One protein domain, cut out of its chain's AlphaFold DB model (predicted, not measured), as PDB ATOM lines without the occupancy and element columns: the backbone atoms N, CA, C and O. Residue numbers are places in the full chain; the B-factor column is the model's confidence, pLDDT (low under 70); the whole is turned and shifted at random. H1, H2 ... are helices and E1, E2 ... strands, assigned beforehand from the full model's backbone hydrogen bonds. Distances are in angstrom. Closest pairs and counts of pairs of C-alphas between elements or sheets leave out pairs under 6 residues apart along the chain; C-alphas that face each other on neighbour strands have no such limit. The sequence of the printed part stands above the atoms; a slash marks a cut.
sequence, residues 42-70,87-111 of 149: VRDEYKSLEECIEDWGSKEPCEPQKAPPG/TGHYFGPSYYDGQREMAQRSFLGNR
ATOM      1  N   VAL A  42      71.812  94.680  87.571       80.44
ATOM      2  CA  VAL A  42      71.265  93.519  88.281       80.44
ATOM      3  C   VAL A  42      72.102  93.263  89.536       80.44
ATOM      4  O   VAL A  42      73.309  93.518  89.554       80.44
ATOM      5  N   ARG A  43      71.454  92.791  90.607       82.06
ATOM      6  CA  ARG A  43      72.098  92.307  91.838       82.06
ATOM      7  C   ARG A  43      71.532  90.938  92.188       82.06
ATOM      8  O   ARG A  43      70.318  90.757  92.154       82.06
ATOM      9  N   ASP A  44      72.409  90.013  92.558       82.44
ATOM     10  CA  ASP A  44      72.010  88.696  93.054       82.44
ATOM     11  C   ASP A  44      71.573  88.777  94.526       82.44
ATOM     12  O   ASP A  44      72.193  89.482  95.328       82.44
ATOM     13  N   GLU A  45      70.511  88.048  94.875       83.81
ATOM     14  CA  GLU A  45      69.977  87.927  96.234       83.81
ATOM     15  C   GLU A  45      70.361  86.578  96.849       83.81
ATOM     16  O   GLU A  45      70.067  85.517  96.297       83.81
ATOM     17  N   TYR A  46      70.966  86.619  98.033       81.75
ATOM     18  CA  TYR A  46      71.403  85.451  98.794       81.75
ATOM     19  C   TYR A  46      70.665  85.369 100.125       81.75
ATOM     20  O   TYR A  46      70.273  86.382 100.719       81.75
ATOM     21  N   LYS A  47      70.479  84.144 100.624       81.44
ATOM     22  CA  LYS A  47      69.815  83.909 101.916       81.44
ATOM     23  C   LYS A  47      70.774  84.064 103.084       81.44
ATOM     24  O   LYS A  47      70.328  84.336 104.196       81.44
ATOM     25  N   SER A  48      72.070  83.888 102.839       80.50
ATOM     26  CA  SER A  48      73.103  84.049 103.849       80.50
ATOM     27  C   SER A  48      74.356  84.720 103.286       80.50
ATOM     28  O   SER A  48      74.584  84.776 102.075       80.50
ATOM     29  N   LEU A  49      75.171  85.259 104.191       78.75
ATOM     30  CA  LEU A  49      76.444  85.887 103.849       78.75
ATOM     31  C   LEU A  49      77.441  84.851 103.318       78.75
ATOM     32  O   LEU A  49      78.252  85.168 102.452       78.75
ATOM     33  N   GLU A  50      77.366  83.611 103.800       80.06
ATOM     34  CA  GLU A  50      78.224  82.511 103.363       80.06
ATOM     35  C   GLU A  50      77.990  82.169 101.887       80.06
ATOM     36  O   GLU A  50      78.965  82.060 101.148       80.06
ATOM     37  N   GLU A  51      76.729  82.096 101.440       80.44
ATOM     38  CA  GLU A  51      76.386  81.854 100.028       80.44
ATOM     39  C   GLU A  51      76.937  82.963  99.117       80.44
ATOM     40  O   GLU A  51      77.498  82.691  98.056       80.44
ATOM     41  N   CYS A  52      76.847  84.221  99.562       85.19
ATOM     42  CA  CYS A  52      77.406  85.352  98.822       85.19
ATOM     43  C   CYS A  52      78.942  85.274  98.733       85.19
ATOM     44  O   CYS A  52      79.526  85.523  97.677       85.19
ATOM     45  N   ILE A  53      79.619  84.883  99.818       83.19
ATOM     46  CA  ILE A  53      81.080  84.717  99.820       83.19
ATOM     47  C   ILE A  53      81.513  83.533  98.956       83.19
ATOM     48  O   ILE A  53      82.587  83.601  98.360       83.19
ATOM     49  N   GLU A  54      80.734  82.457  98.898       83.81
ATOM     50  CA  GLU A  54      81.043  81.303  98.050       83.81
ATOM     51  C   GLU A  54      81.018  81.688  96.565       83.81
ATOM     52  O   GLU A  54      81.929  81.328  95.819       83.81
ATOM     53  N   ASP A  55      80.039  82.500  96.163       81.50
ATOM     54  CA  ASP A  55      79.870  82.921  94.772       81.50
ATOM     55  C   ASP A  55      80.852  84.039  94.366       81.50
ATOM     56  O   ASP A  55      81.460  83.979  93.294       81.50
ATOM     57  N   TRP A  56      81.085  85.029  95.234       84.69
ATOM     58  CA  TRP A  56      81.925  86.201  94.923       84.69
ATOM     59  C   TRP A  56      83.348  86.129  95.470       84.69
ATOM     60  O   TRP A  56      84.195  86.964  95.150       84.69
ATOM     61  N   GLY A  57      83.637  85.159  96.333       76.75
ATOM     62  CA  GLY A  57      84.934  85.031  96.982       76.75
ATOM     63  C   GLY A  57      85.288  86.213  97.880       76.75
ATOM     64  O   GLY A  57      86.459  86.450  98.150       76.75
ATOM     65  N   SER A  58      84.360  87.014  98.378       74.25
ATOM     66  CA  SER A  58      84.696  88.002  99.409       74.25
ATOM     67  C   SER A  58      83.443  88.513 100.088       74.25
ATOM     68  O   SER A  58      82.359  88.469  99.524       74.25
ATOM     69  N   LYS A  59      83.610  88.997 101.322       76.62
ATOM     70  CA  LYS A  59      82.539  89.667 102.066       76.62
ATOM     71  C   LYS A  59      82.352  91.129 101.652       76.62
ATOM     72  O   LYS A  59      81.354  91.726 102.017       76.62
ATOM     73  N   GLU A  60      83.330  91.718 100.961       76.56
ATOM     74  CA  GLU A  60      83.335  93.140 100.595       76.56
ATOM     75  C   GLU A  60      82.205  93.545  99.633       76.56
ATOM     76  O   GLU A  60      81.603  94.590  99.874       76.56
ATOM     77  N   PRO A  61      81.852  92.754  98.599       76.88
ATOM     78  CA  PRO A  61      80.736  93.074  97.714       76.88
ATOM     79  C   PRO A  61      79.366  92.629  98.258       76.88
ATOM     80  O   PRO A  61      78.352  92.897  97.616       76.88
ATOM     81  N   CYS A  62      79.323  91.946  99.408       82.25
ATOM     82  CA  CYS A  62      78.097  91.424 100.010       82.25
ATOM     83  C   CYS A  62      77.473  92.469 100.946       82.25
ATOM     84  O   CYS A  62      77.970  92.713 102.048       82.25
ATOM     85  N   GLU A  63      76.361  93.070 100.532       78.25
ATOM     86  CA  GLU A  63      75.655  94.095 101.303       78.25
ATOM     87  C   GLU A  63      74.425  93.497 102.003       78.25
ATOM     88  O   GLU A  63      73.594  92.874 101.341       78.25
ATOM     89  N   PRO A  64      74.252  93.673 103.325       74.88
ATOM     90  CA  PRO A  64      73.029  93.239 103.989       74.88
ATOM     91  C   PRO A  64      71.843  94.085 103.510       74.88
ATOM     92  O   PRO A  64      71.910  95.318 103.504       74.88
ATOM     93  N   GLN A  65      70.731  93.441 103.155       69.00
ATOM     94  CA  GLN A  65      69.504  94.140 102.794       69.00
ATOM     95  C   GLN A  65      69.032  94.989 103.974       69.00
ATOM     96  O   GLN A  65      68.638  94.482 105.029       69.00
ATOM     97  N   LYS A  66      69.040  96.311 103.790       59.25
ATOM     98  CA  LYS A  66      68.445  97.229 104.756       59.25
ATOM     99  C   LYS A  66      66.931  97.054 104.704       59.25
ATOM    100  O   LYS A  66      66.326  97.216 103.645       59.25
ATOM    101  N   ALA A  67      66.323  96.712 105.839       56.28
ATOM    102  CA  ALA A  67      64.879  96.558 105.897       56.28
ATOM    103  C   ALA A  67      64.183  97.871 105.481       56.28
ATOM    104  O   ALA A  67      64.677  98.958 105.816       56.28
ATOM    105  N   PRO A  68      63.057  97.797 104.748       55.72
ATOM    106  CA  PRO A  68      62.335  98.984 104.324       55.72
ATOM    107  C   PRO A  68      61.883  99.828 105.529       55.72
ATOM    108  O   PRO A  68      61.640  99.283 106.615       55.72
ATOM    109  N   PRO A  69      61.767 101.160 105.364       46.12
ATOM    110  CA  PRO A  69      61.329 102.054 106.431       46.12
ATOM    111  C   PRO A  69      59.922 101.653 106.898       46.12
ATOM    112  O   PRO A  69      58.973 101.685 106.122       46.12
ATOM    113  N   GLY A  70      59.809 101.239 108.163       50.22
ATOM    114  CA  GLY A  70      58.586 100.669 108.748       50.22
ATOM    115  C   GLY A  70      58.723  99.212 109.205       50.22
ATOM    116  O   GLY A  70      57.851  98.715 109.912       50.22
ATOM    117  N   THR A  87      63.869  87.806 107.035       55.38
ATOM    118  CA  THR A  87      65.097  87.017 106.983       55.38
ATOM    119  C   THR A  87      66.129  87.903 106.302       55.38
ATOM    120  O   THR A  87      65.892  88.334 105.180       55.38
ATOM    121  N   GLY A  88      67.202  88.284 106.996       60.62
ATOM    122  CA  GLY A  88      68.201  89.202 106.451       60.62
ATOM    123  C   GLY A  88      68.825  88.629 105.181       60.62
ATOM    124  O   GLY A  88      69.697  87.773 105.267       60.62
ATOM    125  N   HIS A  89      68.353  89.075 104.020       73.81
ATOM    126  CA  HIS A  89      68.942  88.723 102.738       73.81
ATOM    127  C   HIS A  89      70.219  89.531 102.521       73.81
ATOM    128  O   HIS A  89      70.375  90.637 103.051       73.81
ATOM    129  N   TYR A  90      71.132  88.978 101.735       78.75
ATOM    130  CA  TYR A  90      72.365  89.641 101.332       78.75
ATOM    131  C   TYR A  90      72.328  89.884  99.832       78.75
ATOM    132  O   TYR A  90      71.933  89.009  99.070       78.75
ATOM    133  N   PHE A  91      72.753  91.064  99.407       81.75
ATOM    134  CA  PHE A  91      72.899  91.398  98.002       81.75
ATOM    135  C   PHE A  91      74.350  91.268  97.580       81.75
ATOM    136  O   PHE A  91      75.241  91.810  98.238       81.75
ATOM    137  N   GLY A  92      74.572  90.616  96.446       83.69
ATOM    138  CA  GLY A  92      75.851  90.650  95.756       83.69
ATOM    139  C   GLY A  92      76.172  92.034  95.164       83.69
ATOM    140  O   GLY A  92      75.383  92.988  95.287       83.69
ATOM    141  N   PRO A  93      77.325  92.158  94.490       81.75
ATOM    142  CA  PRO A  93      77.697  93.362  93.767       81.75
ATOM    143  C   PRO A  93      76.724  93.628  92.616       81.75
ATOM    144  O   PRO A  93      76.126  92.714  92.052       81.75
ATOM    145  N   SER A  94      76.581  94.901  92.255       81.88
ATOM    146  CA  SER A  94      75.833  95.312  91.070       81.88
ATOM    147  C   SER A  94      76.660  95.114  89.807       81.88
ATOM    148  O   SER A  94      77.798  95.583  89.739       81.88
ATOM    149  N   TYR A  95      76.072  94.482  88.798       82.31
ATOM    150  CA  TYR A  95      76.677  94.288  87.482       82.31
ATOM    151  C   TYR A  95      75.643  94.519  86.374       82.31
ATOM    152  O   TYR A  95      74.441  94.554  86.630       82.31
ATOM    153  N   TYR A  96      76.099  94.716  85.140       81.50
ATOM    154  CA  TYR A  96      75.201  94.837  83.990       81.50
ATOM    155  C   TYR A  96      74.637  93.473  83.606       81.50
ATOM    156  O   TYR A  96      75.374  92.483  83.614       81.50
ATOM    157  N   ASP A  97      73.353  93.418  83.252       77.50
ATOM    158  CA  ASP A  97      72.721  92.174  82.810       77.50
ATOM    159  C   ASP A  97      73.544  91.465  81.713       77.50
ATOM    160  O   ASP A  97      74.089  92.091  80.802       77.50
ATOM    161  N   GLY A  98      73.718  90.147  81.843       78.81
ATOM    162  CA  GLY A  98      74.585  89.349  80.963       78.81
ATOM    163  C   GLY A  98      76.103  89.494  81.180       78.81
ATOM    164  O   GLY A  98      76.873  88.881  80.440       78.81
ATOM    165  N   GLN A  99      76.561  90.262  82.177       80.44
ATOM    166  CA  GLN A  99      77.986  90.389  82.541       80.44
ATOM    167  C   GLN A  99      78.338  89.757  83.895       80.44
ATOM    168  O   GLN A  99      79.423  90.007  84.433       80.44
ATOM    169  N   ARG A 100      77.456  88.908  84.440       82.62
ATOM    170  CA  ARG A 100      77.649  88.240  85.736       82.62
ATOM    171  C   ARG A 100      78.992  87.515  85.806       82.62
ATOM    172  O   ARG A 100      79.741  87.700  86.760       82.62
ATOM    173  N   GLU A 101      79.356  86.765  84.769       80.81
ATOM    174  CA  GLU A 101      80.606  85.998  84.724       80.81
ATOM    175  C   GLU A 101      81.848  86.900  84.694       80.81
ATOM    176  O   GLU A 101      82.885  86.552  85.265       80.81
ATOM    177  N   MET A 102      81.771  88.061  84.031       79.06
ATOM    178  CA  MET A 102      82.874  89.031  83.998       79.06
ATOM    179  C   MET A 102      83.052  89.712  85.354       79.06
ATOM    180  O   MET A 102      84.185  89.865  85.824       79.06
ATOM    181  N   ALA A 103      81.943  90.066  86.009       80.00
ATOM    182  CA  ALA A 103      81.959  90.587  87.367       80.00
ATOM    183  C   ALA A 103      82.551  89.539  88.321       80.00
ATOM    184  O   ALA A 103      83.523  89.823  89.018       80.00
ATOM    185  N   GLN A 104      82.058  88.300  88.282       81.25
ATOM    186  CA  GLN A 104      82.502  87.226  89.172       81.25
ATOM    187  C   GLN A 104      84.001  86.941  89.017       81.25
ATOM    188  O   GLN A 104      84.720  86.810  90.008       81.25
ATOM    189  N   ARG A 105      84.519  86.939  87.781       78.62
ATOM    190  CA  ARG A 105      85.965  86.819  87.521       78.62
ATOM    191  C   ARG A 105      86.774  87.997  88.045       78.62
ATOM    192  O   ARG A 105      87.904  87.780  88.465       78.62
ATOM    193  N   SER A 106      86.230  89.208  88.028       77.50
ATOM    194  CA  SER A 106      86.909  90.387  88.578       77.50
ATOM    195  C   SER A 106      87.066  90.278  90.099       77.50
ATOM    196  O   SER A 106      88.148  90.530  90.623       77.50
ATOM    197  N   PHE A 107      86.032  89.811  90.806       74.75
ATOM    198  CA  PHE A 107      86.076  89.645  92.266       74.75
ATOM    199  C   PHE A 107      86.866  88.400  92.711       74.75
ATOM    200  O   PHE A 107      87.655  88.476  93.654       74.75
ATOM    201  N   LEU A 108      86.740  87.273  92.002       75.38
ATOM    202  CA  LEU A 108      87.521  86.057  92.275       75.38
ATOM    203  C   LEU A 108      88.987  86.187  91.832       75.38
ATOM    204  O   LEU A 108      89.880  85.634  92.476       75.38
ATOM    205  N   GLY A 109      89.254  86.922  90.750       60.72
ATOM    206  CA  GLY A 109      90.589  87.123  90.179       60.72
ATOM    207  C   GLY A 109      91.552  87.839  91.126       60.72
ATOM    208  O   GLY A 109      92.748  87.545  91.116       60.72
ATOM    209  N   ASN A 110      91.030  88.672  92.033       55.09
ATOM    210  CA  ASN A 110      91.811  89.300  93.101       55.09
ATOM    211  C   ASN A 110      92.367  88.305  94.139       55.09
ATOM    212  O   ASN A 110      93.276  88.659  94.887       55.09
ATOM    213  N   ARG A 111      91.875  87.058  94.195       53.28
ATOM    214  CA  ARG A 111      92.431  86.020  95.084       53.28
ATOM    215  C   ARG A 111      93.627  85.269  94.489       53.28
ATOM    216  O   ARG A 111      94.305  84.566  95.232       53.28
TER     217      ARG A 111
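AT A GLANCE: This is residues 42 to 70 and 87 to 111 of the 149 residues of an uncharacterized protein of Burkholderiaceae bacterium (UniProt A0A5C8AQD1). A ribbon of two antiparallel strands, E1 and E2, has two short helices packed over one face, and the end of H1 meets the side of H2 about at a right angle. A long loop from H1 runs back past E2, where its residues 63 to 64 pair with residues 90 to 91, and then goes on to a cut at Gly 70, far from H2. The printed part has 54 residues, with two named strands and two named helices in the order E1, H1, E2, H2; the sheet order is E1 - E2, and the class is mixed, helices and strands. The whole is compact, with a radius of gyration of the C-alphas of 11.5 A, yet elongated in outline, with spans of 38 by 22 by 14 A.

IN THESE COORDINATES: The printed part begins with strand E1, residues 42 to 46, 13.3 A from first to last C-alpha, starting with C-alpha 42 at (71.265, 93.519, 88.281). Helix H1 takes residues 49 to 56 and measures 10.5 A. After the cut comes strand E2, residues 90 to 96, 18.3 A long, with C-alpha 90 at (72.365, 89.641, 101.332). Helix H2 takes residues 100 to 109, spans 13.7 A and ends with C-alpha 109 at (90.589, 87.123, 90.179).

HOW THE PARTS SIT: E1 and E2 are antiparallel neighbours, with 158 degrees between their directions. The C-alphas of Arg 43 and Ser 94, which face each other, are 4.9 A apart. N 46 and O 90 are within hydrogen-bond range at 2.8 A, and so are N 92 and O 44 at 2.9 A. The closest C-alphas of H1 and E2 are those of Leu 49 and Tyr 90, 6.1 A apart. For H1 and E1 they are those of Cys 52 and Tyr 46, at 6.0 A. H1 and H2 touch, with the C-alphas of Trp 56 and Gln 104 closest at 5.9 A. Their lines are about perpendicular, at 84 degrees. The closest C-alphas of E2 and H2, those of Tyr 95 and Ala 103, are 6.5 A apart. E1 and H2 are apart. In H1 and H2 every O i to N i+4 pair is within hydrogen-bond range.

THE WHOLE: The two C-alphas farthest apart are those of Gly 70 and Gly 109, at 39.4 A. Residues 71 to 86 are not printed, and C-alphas 70 and 87 are 15.2 A apart across this cut, which falls in the link from H1 to E2. The links E1 to H1 and E2 to H2 are tight. Residues 57 to 70 hold no named element. The mean pLDDT of the printed part is 75.2; residues 65 to 70, 87 to 88 and 109 to 111 are under 70.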